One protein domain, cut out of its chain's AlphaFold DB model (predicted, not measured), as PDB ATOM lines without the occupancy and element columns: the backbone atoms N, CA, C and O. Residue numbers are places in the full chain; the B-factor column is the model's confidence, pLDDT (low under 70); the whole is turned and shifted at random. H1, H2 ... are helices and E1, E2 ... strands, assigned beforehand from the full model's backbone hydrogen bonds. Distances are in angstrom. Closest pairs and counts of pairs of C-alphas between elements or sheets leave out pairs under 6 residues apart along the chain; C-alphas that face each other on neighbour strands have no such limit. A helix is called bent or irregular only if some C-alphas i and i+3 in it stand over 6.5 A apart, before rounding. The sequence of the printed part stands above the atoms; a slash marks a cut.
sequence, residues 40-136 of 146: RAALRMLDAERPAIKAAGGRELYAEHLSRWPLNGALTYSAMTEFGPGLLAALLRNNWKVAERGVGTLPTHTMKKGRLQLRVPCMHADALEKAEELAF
ATOM      1  N   ARG A  40      12.981  -4.044 -41.778       96.50
ATOM      2  CA  ARG A  40      13.672  -4.222 -43.068       96.50
ATOM      3  C   ARG A  40      15.155  -3.831 -43.052       96.50
ATOM      4  O   ARG A  40      15.992  -4.595 -43.521       96.50
ATOM      5  N   ALA A  41      15.492  -2.656 -42.519       96.19
ATOM      6  CA  ALA A  41      16.880  -2.190 -42.466       96.19
ATOM      7  C   ALA A  41      17.746  -3.034 -41.513       96.19
ATOM      8  O   ALA A  41      18.842  -3.445 -41.885       96.19
ATOM      9  N   ALA A  42      17.236  -3.336 -40.316       96.44
ATOM     10  CA  ALA A  42      17.943  -4.149 -39.332       96.44
ATOM     11  C   ALA A  42      18.126  -5.597 -39.814       96.44
ATOM     12  O   ALA A  42      19.198  -6.162 -39.629       96.44
ATOM     13  N   LEU A  43      17.124  -6.167 -40.495       97.19
ATOM     14  CA  LEU A  43      17.218  -7.498 -41.100       97.19
ATOM     15  C   LEU A  43      18.314  -7.561 -42.164       97.19
ATOM     16  O   LEU A  43      19.101  -8.496 -42.149       97.19
ATOM     17  N   ARG A  44      18.428  -6.549 -43.036       97.31
ATOM     18  CA  ARG A  44      19.514  -6.484 -44.033       97.31
ATOM     19  C   ARG A  44      20.896  -6.394 -43.388       97.31
ATOM     20  O   ARG A  44      21.831  -7.027 -43.864       97.31
ATOM     21  N   MET A  45      21.029  -5.616 -42.314       97.31
ATOM     22  CA  MET A  45      22.288  -5.527 -41.571       97.31
ATOM     23  C   MET A  45      22.637  -6.853 -40.892       97.31
ATOM     24  O   MET A  45      23.788  -7.270 -40.933       97.31
ATOM     25  N   LEU A  46      21.650  -7.518 -40.283       96.56
ATOM     26  CA  LEU A  46      21.863  -8.817 -39.657       96.56
ATOM     27  C   LEU A  46      22.226  -9.875 -40.701       96.56
ATOM     28  O   LEU A  46      23.132 -10.659 -40.457       96.56
ATOM     29  N   ASP A  47      21.576  -9.866 -41.866       97.06
ATOM     30  CA  ASP A  47      21.856 -10.808 -42.949       97.06
ATOM     31  C   ASP A  47      23.302 -10.704 -43.450       97.06
ATOM     32  O   ASP A  47      23.973 -11.721 -43.607       97.06
ATOM     33  N   ALA A  48      23.833  -9.482 -43.567       96.75
ATOM     34  CA  ALA A  48      25.245  -9.256 -43.882       96.75
ATOM     35  C   ALA A  48      26.211  -9.786 -42.799       96.75
ATOM     36  O   ALA A  48      27.334 -10.175 -43.109       96.75
ATOM     37  N   GLU A  49      25.785  -9.826 -41.532       96.00
ATOM     38  CA  GLU A  49      26.581 -10.328 -40.403       96.00
ATOM     39  C   GLU A  49      26.465 -11.848 -40.200       96.00
ATOM     40  O   GLU A  49      27.345 -12.445 -39.575       96.00
ATOM     41  N   ARG A  50      25.415 -12.499 -40.728       94.50
ATOM     42  CA  ARG A  50      25.151 -13.939 -40.531       94.50
ATOM     43  C   ARG A  50      26.353 -14.832 -40.857       94.50
ATOM     44  O   ARG A  50      26.662 -15.681 -40.017       94.50
ATOM     45  N   PRO A  51      27.080 -14.656 -41.983       95.44
ATOM     46  CA  PRO A  51      28.241 -15.492 -42.280       95.44
ATOM     47  C   PRO A  51      29.344 -15.372 -41.222       95.44
ATOM     48  O   PRO A  51      29.921 -16.379 -40.820       95.44
ATOM     49  N   ALA A  52      29.601 -14.157 -40.727       95.75
ATOM     50  CA  ALA A  52      30.627 -13.907 -39.718       95.75
ATOM     51  C   ALA A  52      30.226 -14.454 -38.338       95.75
ATOM     52  O   ALA A  52      31.054 -15.035 -37.641       95.75
ATOM     53  N   ILE A  53      28.947 -14.334 -37.961       94.12
ATOM     54  CA  ILE A  53      28.410 -14.930 -36.726       94.12
ATOM     55  C   ILE A  53      28.549 -16.457 -36.768       94.12
ATOM     56  O   ILE A  53      29.009 -17.063 -35.800       94.12
ATOM     57  N   LYS A  54      28.214 -17.077 -37.905       92.44
ATOM     58  CA  LYS A  54      28.356 -18.523 -38.107       92.44
ATOM     59  C   LYS A  54      29.817 -18.971 -38.053       92.44
ATOM     60  O   LYS A  54      30.140 -19.924 -37.350       92.44
ATOM     61  N   ALA A  55      30.714 -18.253 -38.730       93.25
ATOM     62  CA  ALA A  55      32.153 -18.525 -38.701       93.25
ATOM     63  C   ALA A  55      32.759 -18.383 -37.291       93.25
ATOM     64  O   ALA A  55      33.682 -19.113 -36.943       93.25
ATOM     65  N   ALA A  56      32.200 -17.509 -36.450       92.06
ATOM     66  CA  ALA A  56      32.585 -17.352 -35.047       92.06
ATOM     67  C   ALA A  56      32.075 -18.482 -34.121       92.06
ATOM     68  O   ALA A  56      32.221 -18.399 -32.897       92.06
ATOM     69  N   GLY A  57      31.478 -19.539 -34.684       87.38
ATOM     70  CA  GLY A  57      30.931 -20.683 -33.953       87.38
ATOM     71  C   GLY A  57      29.462 -20.528 -33.555       87.38
ATOM     72  O   GLY A  57      28.974 -21.314 -32.744       87.38
ATOM     73  N   GLY A  58      28.761 -19.523 -34.089       84.12
ATOM     74  CA  GLY A  58      27.313 -19.380 -33.937       84.12
ATOM     75  C   GLY A  58      26.547 -20.357 -34.829       84.12
ATOM     76  O   GLY A  58      27.056 -20.818 -35.855       84.12
ATOM     77  N   ARG A  59      25.301 -20.670 -34.463       83.62
ATOM     78  CA  ARG A  59      24.402 -21.418 -35.350       83.62
ATOM     79  C   ARG A  59      23.779 -20.502 -36.396       83.62
ATOM     80  O   ARG A  59      23.962 -19.284 -36.405       83.62
ATOM     81  N   GLU A  60      23.052 -21.130 -37.309       88.62
ATOM     82  CA  GLU A  60      22.267 -20.420 -38.304       88.62
ATOM     83  C   GLU A  60      21.151 -19.613 -37.627       88.62
ATOM     84  O   GLU A  60      20.386 -20.152 -36.830       88.62
ATOM     85  N   LEU A  61      21.056 -18.325 -37.965       89.81
ATOM     86  CA  LEU A  61      19.973 -17.465 -37.493       89.81
ATOM     87  C   LEU A  61      18.808 -17.519 -38.476       89.81
ATOM     88  O   LEU A  61      18.962 -17.188 -39.654       89.81
ATOM     89  N   TYR A  62      17.627 -17.872 -37.974       90.44
ATOM     90  CA  TYR A  62      16.406 -17.955 -38.773       90.44
ATOM     91  C   TYR A  62      15.501 -16.742 -38.554       90.44
ATOM     92  O   TYR A  62      15.225 -16.331 -37.425       90.44
ATOM     93  N   ALA A  63      14.991 -16.177 -39.652       91.44
ATOM     94  CA  ALA A  63      14.141 -14.986 -39.616       91.44
ATOM     95  C   ALA A  63      12.801 -15.203 -38.889       91.44
ATOM     96  O   ALA A  63      12.206 -14.248 -38.387       91.44
ATOM     97  N   GLU A  64      12.332 -16.449 -38.802       91.19
ATOM     98  CA  GLU A  64      11.113 -16.807 -38.071       91.19
ATOM     99  C   GLU A  64      11.220 -16.545 -36.561       91.19
ATOM    100  O   GLU A  64      10.216 -16.248 -35.920       91.19
ATOM    101  N   HIS A  65      12.437 -16.563 -36.009       92.81
ATOM    102  CA  HIS A  65      12.703 -16.294 -34.594       92.81
ATOM    103  C   HIS A  65      12.977 -14.814 -34.296       92.81
ATOM    104  O   HIS A  65      13.231 -14.462 -33.144       92.81
ATOM    105  N   LEU A  66      12.951 -13.945 -35.313       94.88
ATOM    106  CA  LEU A  66      13.220 -12.516 -35.163       94.88
ATOM    107  C   LEU A  66      11.929 -11.712 -35.003       94.88
ATOM    108  O   LEU A  66      11.031 -11.772 -35.844       94.88
ATOM    109  N   SER A  67      11.873 -10.884 -33.970       95.31
ATOM    110  CA  SER A  67      10.826  -9.879 -33.757       95.31
ATOM    111  C   SER A  67      11.434  -8.513 -33.451       95.31
ATOM    112  O   SER A  67      12.637  -8.383 -33.217       95.31
ATOM    113  N   ARG A  68      10.613  -7.465 -33.484       95.31
ATOM    114  CA  ARG A  68      11.025  -6.097 -33.179       95.31
ATOM    115  C   ARG A  68      10.696  -5.778 -31.731       95.31
ATOM    116  O   ARG A  68       9.532  -5.773 -31.338       95.31
ATOM    117  N   TRP A  69      11.696  -5.369 -30.959       93.31
ATOM    118  CA  TRP A  69      11.459  -4.791 -29.644       93.31
ATOM    119  C   TRP A  69      10.770  -3.419 -29.778       93.31
ATOM    120  O   TRP A  69      11.278  -2.539 -30.486       93.31
ATOM    121  N   PRO A  70       9.608  -3.193 -29.136       86.25
ATOM    122  CA  PRO A  70       8.799  -2.003 -29.377       86.25
ATOM    123  C   PRO A  70       9.476  -0.699 -28.948       86.25
ATOM    124  O   PRO A  70       9.281   0.303 -29.633       86.25
ATOM    125  N   LEU A  71      10.284  -0.711 -27.878       86.25
ATOM    126  CA  LEU A  71      10.801   0.513 -27.253       86.25
ATOM    127  C   LEU A  71      11.892   1.213 -28.070       86.25
ATOM    128  O   LEU A  71      11.881   2.431 -28.184       86.25
ATOM    129  N   ASN A  72      12.830   0.458 -28.641       82.50
ATOM    130  CA  ASN A  72      13.991   1.026 -29.338       82.50
ATOM    131  C   ASN A  72      14.205   0.454 -30.748       82.50
ATOM    132  O   ASN A  72      15.140   0.846 -31.438       82.50
ATOM    133  N   GLY A  73      13.344  -0.467 -31.193       88.12
ATOM    134  CA  GLY A  73      13.444  -1.082 -32.513       88.12
ATOM    135  C   GLY A  73      14.574  -2.099 -32.675       88.12
ATOM    136  O   GLY A  73      14.801  -2.523 -33.807       88.12
ATOM    137  N   ALA A  74      15.255  -2.502 -31.595       94.31
ATOM    138  CA  ALA A  74      16.203  -3.614 -31.628       94.31
ATOM    139  C   ALA A  74      15.520  -4.893 -32.129       94.31
ATOM    140  O   ALA A  74      14.330  -5.110 -31.883       94.31
ATOM    141  N   LEU A  75      16.277  -5.749 -32.815       96.81
ATOM    142  CA  LEU A  75      15.801  -7.093 -33.116       96.81
ATOM    143  C   LEU A  75      15.857  -7.928 -31.842       96.81
ATOM    144  O   LEU A  75      16.798  -7.792 -31.071       96.81
ATOM    145  N   THR A  76      14.889  -8.805 -31.634       94.81
ATOM    146  CA  THR A  76      14.930  -9.844 -30.605       94.81
ATOM    147  C   THR A  76      14.994 -11.185 -31.309       94.81
ATOM    148  O   THR A  76      14.126 -11.469 -32.131       94.81
ATOM    149  N   TYR A  77      16.002 -11.997 -31.000       93.44
ATOM    150  CA  TYR A  77      16.102 -13.370 -31.486       93.44
ATOM    151  C   TYR A  77      15.665 -14.327 -30.385       93.44
ATOM    152  O   TYR A  77      16.314 -14.409 -29.348       93.44
ATOM    153  N   SER A  78      14.550 -15.021 -30.600       87.00
ATOM    154  CA  SER A  78      13.941 -15.922 -29.621       87.00
ATOM    155  C   SER A  78      13.715 -17.299 -30.241       87.00
ATOM    156  O   SER A  78      12.594 -17.648 -30.614       87.00
ATOM    157  N   ALA A  79      14.785 -18.078 -30.369       76.31
ATOM    158  CA  ALA A  79      14.696 -19.473 -30.779       76.31
ATOM    159  C   ALA A  79      14.441 -20.362 -29.556       76.31
ATOM    160  O   ALA A  79      15.199 -20.321 -28.592       76.31
ATOM    161  N   MET A  80      13.411 -21.214 -29.613       63.00
ATOM    162  CA  MET A  80      13.116 -22.170 -28.530       63.00
ATOM    163  C   MET A  80      14.223 -23.218 -28.315       63.00
ATOM    164  O   MET A  80      14.264 -23.896 -27.295       63.00
ATOM    165  N   THR A  81      15.103 -23.383 -29.299       58.66
ATOM    166  CA  THR A  81      16.143 -24.417 -29.339       58.66
ATOM    167  C   THR A  81      17.542 -23.869 -29.077       58.66
ATOM    168  O   THR A  81      18.493 -24.644 -28.984       58.66
ATOM    169  N   GLU A  82      17.688 -22.549 -28.955       60.09
ATOM    170  CA  GLU A  82      18.983 -21.888 -28.813       60.09
ATOM    171  C   GLU A  82      18.951 -20.895 -27.651       60.09
ATOM    172  O   GLU A  82      19.108 -19.686 -27.797       60.09
ATOM    173  N   PHE A  83      18.728 -21.448 -26.462       60.78
ATOM    174  CA  PHE A  83      18.812 -20.720 -25.209       60.78
ATOM    175  C   PHE A  83      20.145 -21.004 -24.541       60.78
ATOM    176  O   PHE A  83      20.276 -21.935 -23.747       60.78
ATOM    177  N   GLY A  84      21.166 -20.223 -24.859       66.31
ATOM    178  CA  GLY A  84      22.422 -20.429 -24.171       66.31
ATOM    179  C   GLY A  84      23.522 -19.446 -24.514       66.31
ATOM    180  O   GLY A  84      23.378 -18.616 -25.414       66.31
ATOM    181  N   PRO A  85      24.657 -19.592 -23.818       84.38
ATOM    182  CA  PRO A  85      25.821 -18.732 -23.980       84.38
ATOM    183  C   PRO A  85      26.459 -18.825 -25.375       84.38
ATOM    184  O   PRO A  85      27.243 -17.957 -25.734       84.38
ATOM    185  N   GLY A  86      26.124 -19.834 -26.191       89.12
ATOM    186  CA  GLY A  86      26.734 -20.062 -27.506       89.12
ATOM    187  C   GLY A  86      26.528 -18.917 -28.503       89.12
ATOM    188  O   GLY A  86      27.501 -18.425 -29.073       89.12
ATOM    189  N   LEU A  87      25.286 -18.447 -28.681       91.88
ATOM    190  CA  LEU A  87      25.011 -17.312 -29.570       91.88
ATOM    191  C   LEU A  87      25.675 -16.032 -29.046       91.88
ATOM    192  O   LEU A  87      26.318 -15.316 -29.811       91.88
ATOM    193  N   LEU A  88      25.569 -15.763 -27.743       94.12
ATOM    194  CA  LEU A  88      26.228 -14.614 -27.118       94.12
ATOM    195  C   LEU A  88      27.751 -14.661 -27.321       94.12
ATOM    196  O   LEU A  88      28.339 -13.658 -27.718       94.12
ATOM    197  N   ALA A  89      28.377 -15.826 -27.142       94.62
ATOM    198  CA  ALA A  89      29.808 -16.017 -27.344       94.62
ATOM    199  C   ALA A  89      30.209 -15.792 -28.808       94.62
ATOM    200  O   ALA A  89      31.188 -15.102 -29.080       94.62
ATOM    201  N   ALA A  90      29.434 -16.311 -29.766       94.50
ATOM    202  CA  ALA A  90      29.675 -16.085 -31.191       94.50
ATOM    203  C   ALA A  90      29.565 -14.598 -31.567       94.50
ATOM    204  O   ALA A  90      30.393 -14.081 -32.318       94.50
ATOM    205  N   LEU A  91      28.582 -13.885 -31.009       95.50
ATOM    206  CA  LEU A  91      28.446 -12.439 -31.183       95.50
ATOM    207  C   LEU A  91      29.670 -11.705 -30.609       95.50
ATOM    208  O   LEU A  91      30.251 -10.871 -31.305       95.50
ATOM    209  N   LEU A  92      30.100 -12.046 -29.389       96.56
ATOM    210  CA  LEU A  92      31.292 -11.472 -28.748       96.56
ATOM    211  C   LEU A  92      32.562 -11.697 -29.583       96.56
ATOM    212  O   LEU A  92      33.288 -10.742 -29.858       96.56
ATOM    213  N   ARG A  93      32.796 -12.927 -30.062       95.75
ATOM    214  CA  ARG A  93      33.920 -13.262 -30.958       95.75
ATOM    215  C   ARG A  93      33.849 -12.517 -32.295       95.75
ATOM    216  O   ARG A  93      34.879 -12.165 -32.854       95.75
ATOM    217  N   ASN A  94      32.644 -12.218 -32.786       95.19
ATOM    218  CA  ASN A  94      32.411 -11.387 -33.972       95.19
ATOM    219  C   ASN A  94      32.345  -9.870 -33.653       95.19
ATOM    220  O   ASN A  94      31.696  -9.090 -34.363       95.19
ATOM    221  N   ASN A  95      33.018  -9.419 -32.590       96.00
ATOM    222  CA  ASN A  95      33.157  -8.010 -32.202       96.00
ATOM    223  C   ASN A  95      31.839  -7.284 -31.869       96.00
ATOM    224  O   ASN A  95      31.777  -6.049 -31.916       96.00
ATOM    225  N   TRP A  96      30.778  -8.012 -31.521       97.38
ATOM    226  CA  TRP A  96      29.608  -7.399 -30.899       97.38
ATOM    227  C   TRP A  96      29.917  -7.065 -29.443       97.38
ATOM    228  O   TRP A  96      30.631  -7.786 -28.754       97.38
ATOM    229  N   LYS A  97      29.353  -5.961 -28.961       97.50
ATOM    230  CA  LYS A  97      29.530  -5.492 -27.584       97.50
ATOM    231  C   LYS A  97      28.246  -5.682 -26.796       97.50
ATOM    232  O   LYS A  97      27.160  -5.487 -27.341       97.50
ATOM    233  N   VAL A  98      28.370  -5.964 -25.504       97.19
ATOM    234  CA  VAL A  98      27.234  -5.904 -24.578       97.19
ATOM    235  C   VAL A  98      26.811  -4.440 -24.437       97.19
ATOM    236  O   VAL A  98      27.605  -3.582 -24.057       97.19
ATOM    237  N   ALA A  99      25.575  -4.135 -24.816       96.56
ATOM    238  CA  ALA A  99      24.964  -2.820 -24.647       96.56
ATOM    239  C   ALA A  99      24.167  -2.733 -23.341       96.56
ATOM    240  O   ALA A  99      24.137  -1.680 -22.716       96.56
ATOM    241  N   GLU A 100      23.530  -3.838 -22.950       95.56
ATOM    242  CA  GLU A 100      22.688  -3.946 -21.760       95.56
ATOM    243  C   GLU A 100      22.803  -5.368 -21.205       95.56
ATOM    244  O   GLU A 100      22.599  -6.343 -21.940       95.56
ATOM    245  N   ARG A 101      23.132  -5.491 -19.914       95.62
ATOM    246  CA  ARG A 101      23.087  -6.771 -19.201       95.62
ATOM    247  C   ARG A 101      21.668  -6.977 -18.676       95.62
ATOM    248  O   ARG A 101      21.195  -6.179 -17.872       95.62
ATOM    249  N   GLY A 102      20.995  -8.024 -19.153       91.19
ATOM    250  CA  GLY A 102      19.714  -8.445 -18.601       91.19
ATOM    251  C   GLY A 102      19.862  -8.896 -17.149       91.19
ATOM    252  O   GLY A 102      20.934  -9.333 -16.737       91.19
ATOM    253  N   VAL A 103      18.775  -8.796 -16.389       90.75
ATOM    254  CA  VAL A 103      18.711  -9.188 -14.975       90.75
ATOM    255  C   VAL A 103      17.616 -10.231 -14.753       90.75
ATOM    256  O   VAL A 103      16.687 -10.342 -15.555       90.75
ATOM    257  N   GLY A 104      17.705 -10.962 -13.642       90.12
ATOM    258  CA  GLY A 104      16.727 -11.978 -13.248       90.12
ATOM    259  C   GLY A 104      17.097 -13.392 -13.695       90.12
ATOM    260  O   GLY A 104      18.193 -13.646 -14.183       90.12
ATOM    261  N   THR A 105      16.173 -14.331 -13.496       88.69
ATOM    262  CA  THR A 105      16.388 -15.766 -13.759       88.69
ATOM    263  C   THR A 105      16.415 -16.116 -15.247       88.69
ATOM    264  O   THR A 105      17.057 -17.090 -15.629       88.69
ATOM    265  N   LEU A 106      15.742 -15.312 -16.073       89.19
ATOM    266  CA  LEU A 106      15.661 -15.448 -17.528       89.19
ATOM    267  C   LEU A 106      16.068 -14.117 -18.184       89.19
ATOM    268  O   LEU A 106      15.209 -13.382 -18.692       89.19
ATOM    269  N   PRO A 107      17.350 -13.725 -18.088       92.12
ATOM    270  CA  PRO A 107      17.782 -12.409 -18.522       92.12
ATOM    271  C   PRO A 107      17.678 -12.279 -20.045       92.12
ATOM    272  O   PRO A 107      17.813 -13.240 -20.798       92.12
ATOM    273  N   THR A 108      17.449 -11.057 -20.521       93.44
ATOM    274  CA  THR A 108      17.570 -10.715 -21.943       93.44
ATOM    275  C   THR A 108      18.700  -9.717 -22.104       93.44
ATOM    276  O   THR A 108      18.589  -8.587 -21.632       93.44
ATOM    277  N   HIS A 109      19.778 -10.122 -22.768       94.56
ATOM    278  CA  HIS A 109      20.937  -9.262 -22.995       94.56
ATOM    279  C   HIS A 109      20.802  -8.543 -24.336       94.56
ATOM    280  O   HIS A 109      20.403  -9.148 -25.332       94.56
ATOM    281  N   THR A 110      21.153  -7.258 -24.376       96.00
ATOM    282  CA  THR A 110      21.204  -6.492 -25.626       96.00
ATOM    283  C   THR A 110      22.646  -6.447 -26.119       96.00
ATOM    284  O   THR A 110      23.516  -5.879 -25.461       96.00
ATOM    285  N   MET A 111      22.893  -7.006 -27.300       96.56
ATOM    286  CA  MET A 111      24.171  -6.971 -28.013       96.56
ATOM    287  C   MET A 111      24.124  -5.902 -29.107       96.56
ATOM    288  O   MET A 111      23.085  -5.707 -29.739       96.56
ATOM    289  N   LYS A 112      25.240  -5.214 -29.369       97.75
ATOM    290  CA  LYS A 112      25.330  -4.184 -30.417       97.75
ATOM    291  C   LYS A 112      26.562  -4.325 -31.307       97.75
ATOM    292  O   LYS A 112      27.655  -4.605 -30.815       97.75
ATOM    293  N   LYS A 113      26.400  -4.011 -32.594       97.31
ATOM    294  CA  LYS A 113      27.490  -3.805 -33.560       97.31
ATOM    295  C   LYS A 113      27.131  -2.659 -34.505       97.31
ATOM    296  O   LYS A 113      26.165  -2.727 -35.265       97.31
ATOM    297  N   GLY A 114      27.877  -1.558 -34.413       95.75
ATOM    298  CA  GLY A 114      27.520  -0.312 -35.096       95.75
ATOM    299  C   GLY A 114      26.109   0.153 -34.713       95.75
ATOM    300  O   GLY A 114      25.833   0.400 -33.541       95.75
ATOM    301  N   ARG A 115      25.216   0.254 -35.707       94.94
ATOM    302  CA  ARG A 115      23.801   0.635 -35.522       94.94
ATOM    303  C   ARG A 115      22.861  -0.553 -35.274       94.94
ATOM    304  O   ARG A 115      21.693  -0.331 -34.965       94.94
ATOM    305  N   LEU A 116      23.338  -1.789 -35.425       97.00
ATOM    306  CA  LEU A 116      22.528  -2.988 -35.228       97.00
ATOM    307  C   LEU A 116      22.511  -3.374 -33.746       97.00
ATOM    308  O   LEU A 116      23.562  -3.437 -33.107       97.00
ATOM    309  N   GLN A 117      21.316  -3.637 -33.220       97.44
ATOM    310  CA  GLN A 117      21.104  -4.167 -31.876       97.44
ATOM    311  C   GLN A 117      20.310  -5.468 -31.949       97.44
ATOM    312  O   GLN A 117      19.310  -5.544 -32.668       97.44
ATOM    313  N   LEU A 118      20.752  -6.461 -31.180       95.94
ATOM    314  CA  LEU A 118      20.137  -7.775 -31.073       95.94
ATOM    315  C   LEU A 118      19.939  -8.126 -29.598       95.94
ATOM    316  O   LEU A 118      20.899  -8.215 -28.838       95.94
ATOM    317  N   ARG A 119      18.688  -8.317 -29.197       94.88
ATOM    318  CA  ARG A 119      18.283  -8.816 -27.888       94.88
ATOM    319  C   ARG A 119      18.245 -10.337 -27.937       94.88
ATOM    320  O   ARG A 119      17.611 -10.907 -28.826       94.88
ATOM    321  N   VAL A 120      18.894 -10.968 -26.970       93.62
ATOM    322  CA  VAL A 120      18.982 -12.425 -26.847       93.62
ATOM    323  C   VAL A 120      18.447 -12.814 -25.467       93.62
ATOM    324  O   VAL A 120      19.118 -12.554 -24.465       93.62
ATOM    325  N   PRO A 121      17.224 -13.367 -25.382       91.94
ATOM    326  CA  PRO A 121      16.710 -13.985 -24.168       91.94
ATOM    327  C   PRO A 121      17.526 -15.229 -23.818       91.94
ATOM    328  O   PRO A 121      17.940 -15.987 -24.695       91.94
ATOM    329  N   CYS A 122      17.750 -15.455 -22.531       90.44
ATOM    330  CA  CYS A 122      18.517 -16.581 -22.020       90.44
ATOM    331  C   CYS A 122      17.740 -17.310 -20.925       90.44
ATOM    332  O   CYS A 122      16.929 -16.718 -20.218       90.44
ATOM    333  N   MET A 123      18.007 -18.610 -20.787       87.88
ATOM    334  CA  MET A 123      17.320 -19.479 -19.819       87.88
ATOM    335  C   MET A 123      18.027 -19.574 -18.464       87.88
ATOM    336  O   MET A 123      17.540 -20.244 -17.555       87.88
ATOM    337  N   HIS A 124      19.182 -18.924 -18.330       86.94
ATOM    338  CA  HIS A 124      20.007 -18.966 -17.130       86.94
ATOM    339  C   HIS A 124      20.490 -17.562 -16.787       86.94
ATOM    340  O   HIS A 124      20.861 -16.803 -17.683       86.94
ATOM    341  N   ALA A 125      20.506 -17.247 -15.492       89.75
ATOM    342  CA  ALA A 125      20.968 -15.959 -14.985       89.75
ATOM    343  C   ALA A 125      22.441 -15.682 -15.337       89.75
ATOM    344  O   ALA A 125      22.789 -14.535 -15.583       89.75
ATOM    345  N   ASP A 126      23.266 -16.732 -15.411       91.19
ATOM    346  CA  ASP A 126      24.710 -16.673 -15.671       91.19
ATOM    347  C   ASP A 126      25.085 -16.846 -17.160       91.19
ATOM    348  O   ASP A 126      26.222 -17.175 -17.515       91.19
ATOM    349  N   ALA A 127      24.108 -16.713 -18.066       91.56
ATOM    350  CA  ALA A 127      24.311 -17.006 -19.481       91.56
ATOM    351  C   ALA A 127      25.311 -16.058 -20.155       91.56
ATOM    352  O   ALA A 127      25.995 -16.472 -21.091       91.56
ATOM    353  N   LEU A 128      25.403 -14.802 -19.712       93.69
ATOM    354  CA  LEU A 128      26.369 -13.866 -20.278       93.69
ATOM    355  C   LEU A 128      27.781 -14.142 -19.759       93.69
ATOM    356  O   LEU A 128      28.709 -14.140 -20.558       93.69
ATOM    357  N   GLU A 129      27.938 -14.455 -18.476       93.56
ATOM    358  CA  GLU A 129      29.218 -14.828 -17.869       93.56
ATOM    359  C   GLU A 129      29.805 -16.054 -18.579       93.56
ATOM    360  O   GLU A 129      30.920 -16.004 -19.099       93.56
ATOM    361  N   LYS A 130      29.002 -17.113 -18.745       92.44
ATOM    362  CA  LYS A 130      29.396 -18.302 -19.519       92.44
ATOM    363  C   LYS A 130      29.750 -17.967 -20.966       92.44
ATOM    364  O   LYS A 130      30.627 -18.591 -21.557       92.44
ATOM    365  N   ALA A 131      29.055 -17.009 -21.579       93.81
ATOM    366  CA  ALA A 131      29.360 -16.584 -22.940       93.81
ATOM    367  C   ALA A 131      30.693 -15.833 -23.027       93.81
ATOM    368  O   ALA A 131      31.424 -16.011 -24.001       93.81
ATOM    369  N   GLU A 132      31.011 -15.013 -22.026       94.56
ATOM    370  CA  GLU A 132      32.277 -14.288 -21.914       94.56
ATOM    371  C   GLU A 132      33.450 -15.262 -21.726       94.56
ATOM    372  O   GLU A 132      34.441 -15.145 -22.448       94.56
ATOM    373  N   GLU A 133      33.298 -16.280 -20.873       92.94
ATOM    374  CA  GLU A 133      34.274 -17.370 -20.699       92.94
ATOM    375  C   GLU A 133      34.499 -18.158 -21.999       92.94
ATOM    376  O   GLU A 133      35.634 -18.390 -22.413       92.94
ATOM    377  N   LEU A 134      33.420 -18.522 -22.702       91.50
ATOM    378  CA  LEU A 134      33.508 -19.221 -23.989       91.50
ATOM    379  C   LEU A 134      34.124 -18.352 -25.094       91.50
ATOM    380  O   LEU A 134      34.750 -18.880 -26.018       91.50
ATOM    381  N   ALA A 135      33.889 -17.041 -25.074       91.75
ATOM    382  CA  ALA A 135      34.408 -16.121 -26.078       91.75
ATOM    383  C   ALA A 135      35.888 -15.793 -25.852       91.75
ATOM    384  O   ALA A 135      36.619 -15.626 -26.829       91.75
ATOM    385  N   PHE A 136      36.320 -15.722 -24.591       89.50
ATOM    386  CA  PHE A 136      37.649 -15.274 -24.186       89.50
ATOM    387  C   PHE A 136      38.236 -16.195 -23.101       89.50
ATOM    388  O   PHE A 136      38.403 -15.760 -21.964       89.50
TER     389      PHE A 136
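Overview. This is residues 40 to 136 of the 146 residues of an uncharacterized protein of Ralstonia syzygii R24 (UniProt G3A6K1). One strongly twisted sheet of five strands has H1 crossing it near E5 and H2 running along E4, while H3 packs on H2 and only grazes the sheet. The printed part has 97 residues with three named helices and five named strands, in the order H1 E1 E2 H2 E3 E4 E5 H3; the mixed sheet runs E1 E2 E5 E4 E3, and the class is mixed. The whole is compact, its C-alphas with a radius of gyration of 12.0 A and spans of 32 by 30 by 25 A.

Arrangement. Start with H1, residues 40 to 55, irregular, with C-alphas 48 and 51 7.1 A apart. It runs across E5, residues 116 to 121, at 75 degrees on the local plane; their closest C-alphas, Ala 42 and Leu 116, are 6.3 A apart. Next find the hairpin of E1, residues 66 to 68, and E2, residues 75 to 77: N 67 and O 76 are 3.0 A apart. E2 is parallel to E5, with N 119 and O 75 at 2.7 A. H2, residues 85 to 93, and H1 only just touch, only at their ends, with 3 pairs of C-alphas within 8 A, made by residues 53 to 54 of H1; Ile 53 and Ala 90 are closest, at 5.8 A. E3, residues 97 to 100, E4, residues 108 to 113, and E5 form a meander, each strand the antiparallel neighbour of the one before; look at N 99 and O 110, 2.8 A, and N 118 and O 111, 2.8 A. E2, H2 and E3 make a split strand-helix-strand unit, two strands of one sheet with a helix between them along the chain and, in the sheet, E5 and E4 between them; its crossover is right-handed. H3, residues 127 to 135, touches H2 at a steep tilt of 48 degrees, the C-alphas of Pro 85 and Ala 131 closest at 4.3 A. In H2 and H3 every O i to N i+4 pair is within hydrogen-bond range, in H1 10 of 12.

Along the chain. Find C-alpha 40 at (13.672, -4.222, -43.068); H1 runs 23.8 A from there. E4 spans 16.8 A and E5 16.6 A. H3 ends at C-alpha 135, (34.408, -16.121, -26.078).

Size, cuts and confidence. The two C-alphas farthest apart, Arg 40 and Glu 133, are 33.1 A apart. The printed part has no cut, and no link is long. Residues 80 to 84 have pLDDT under 70.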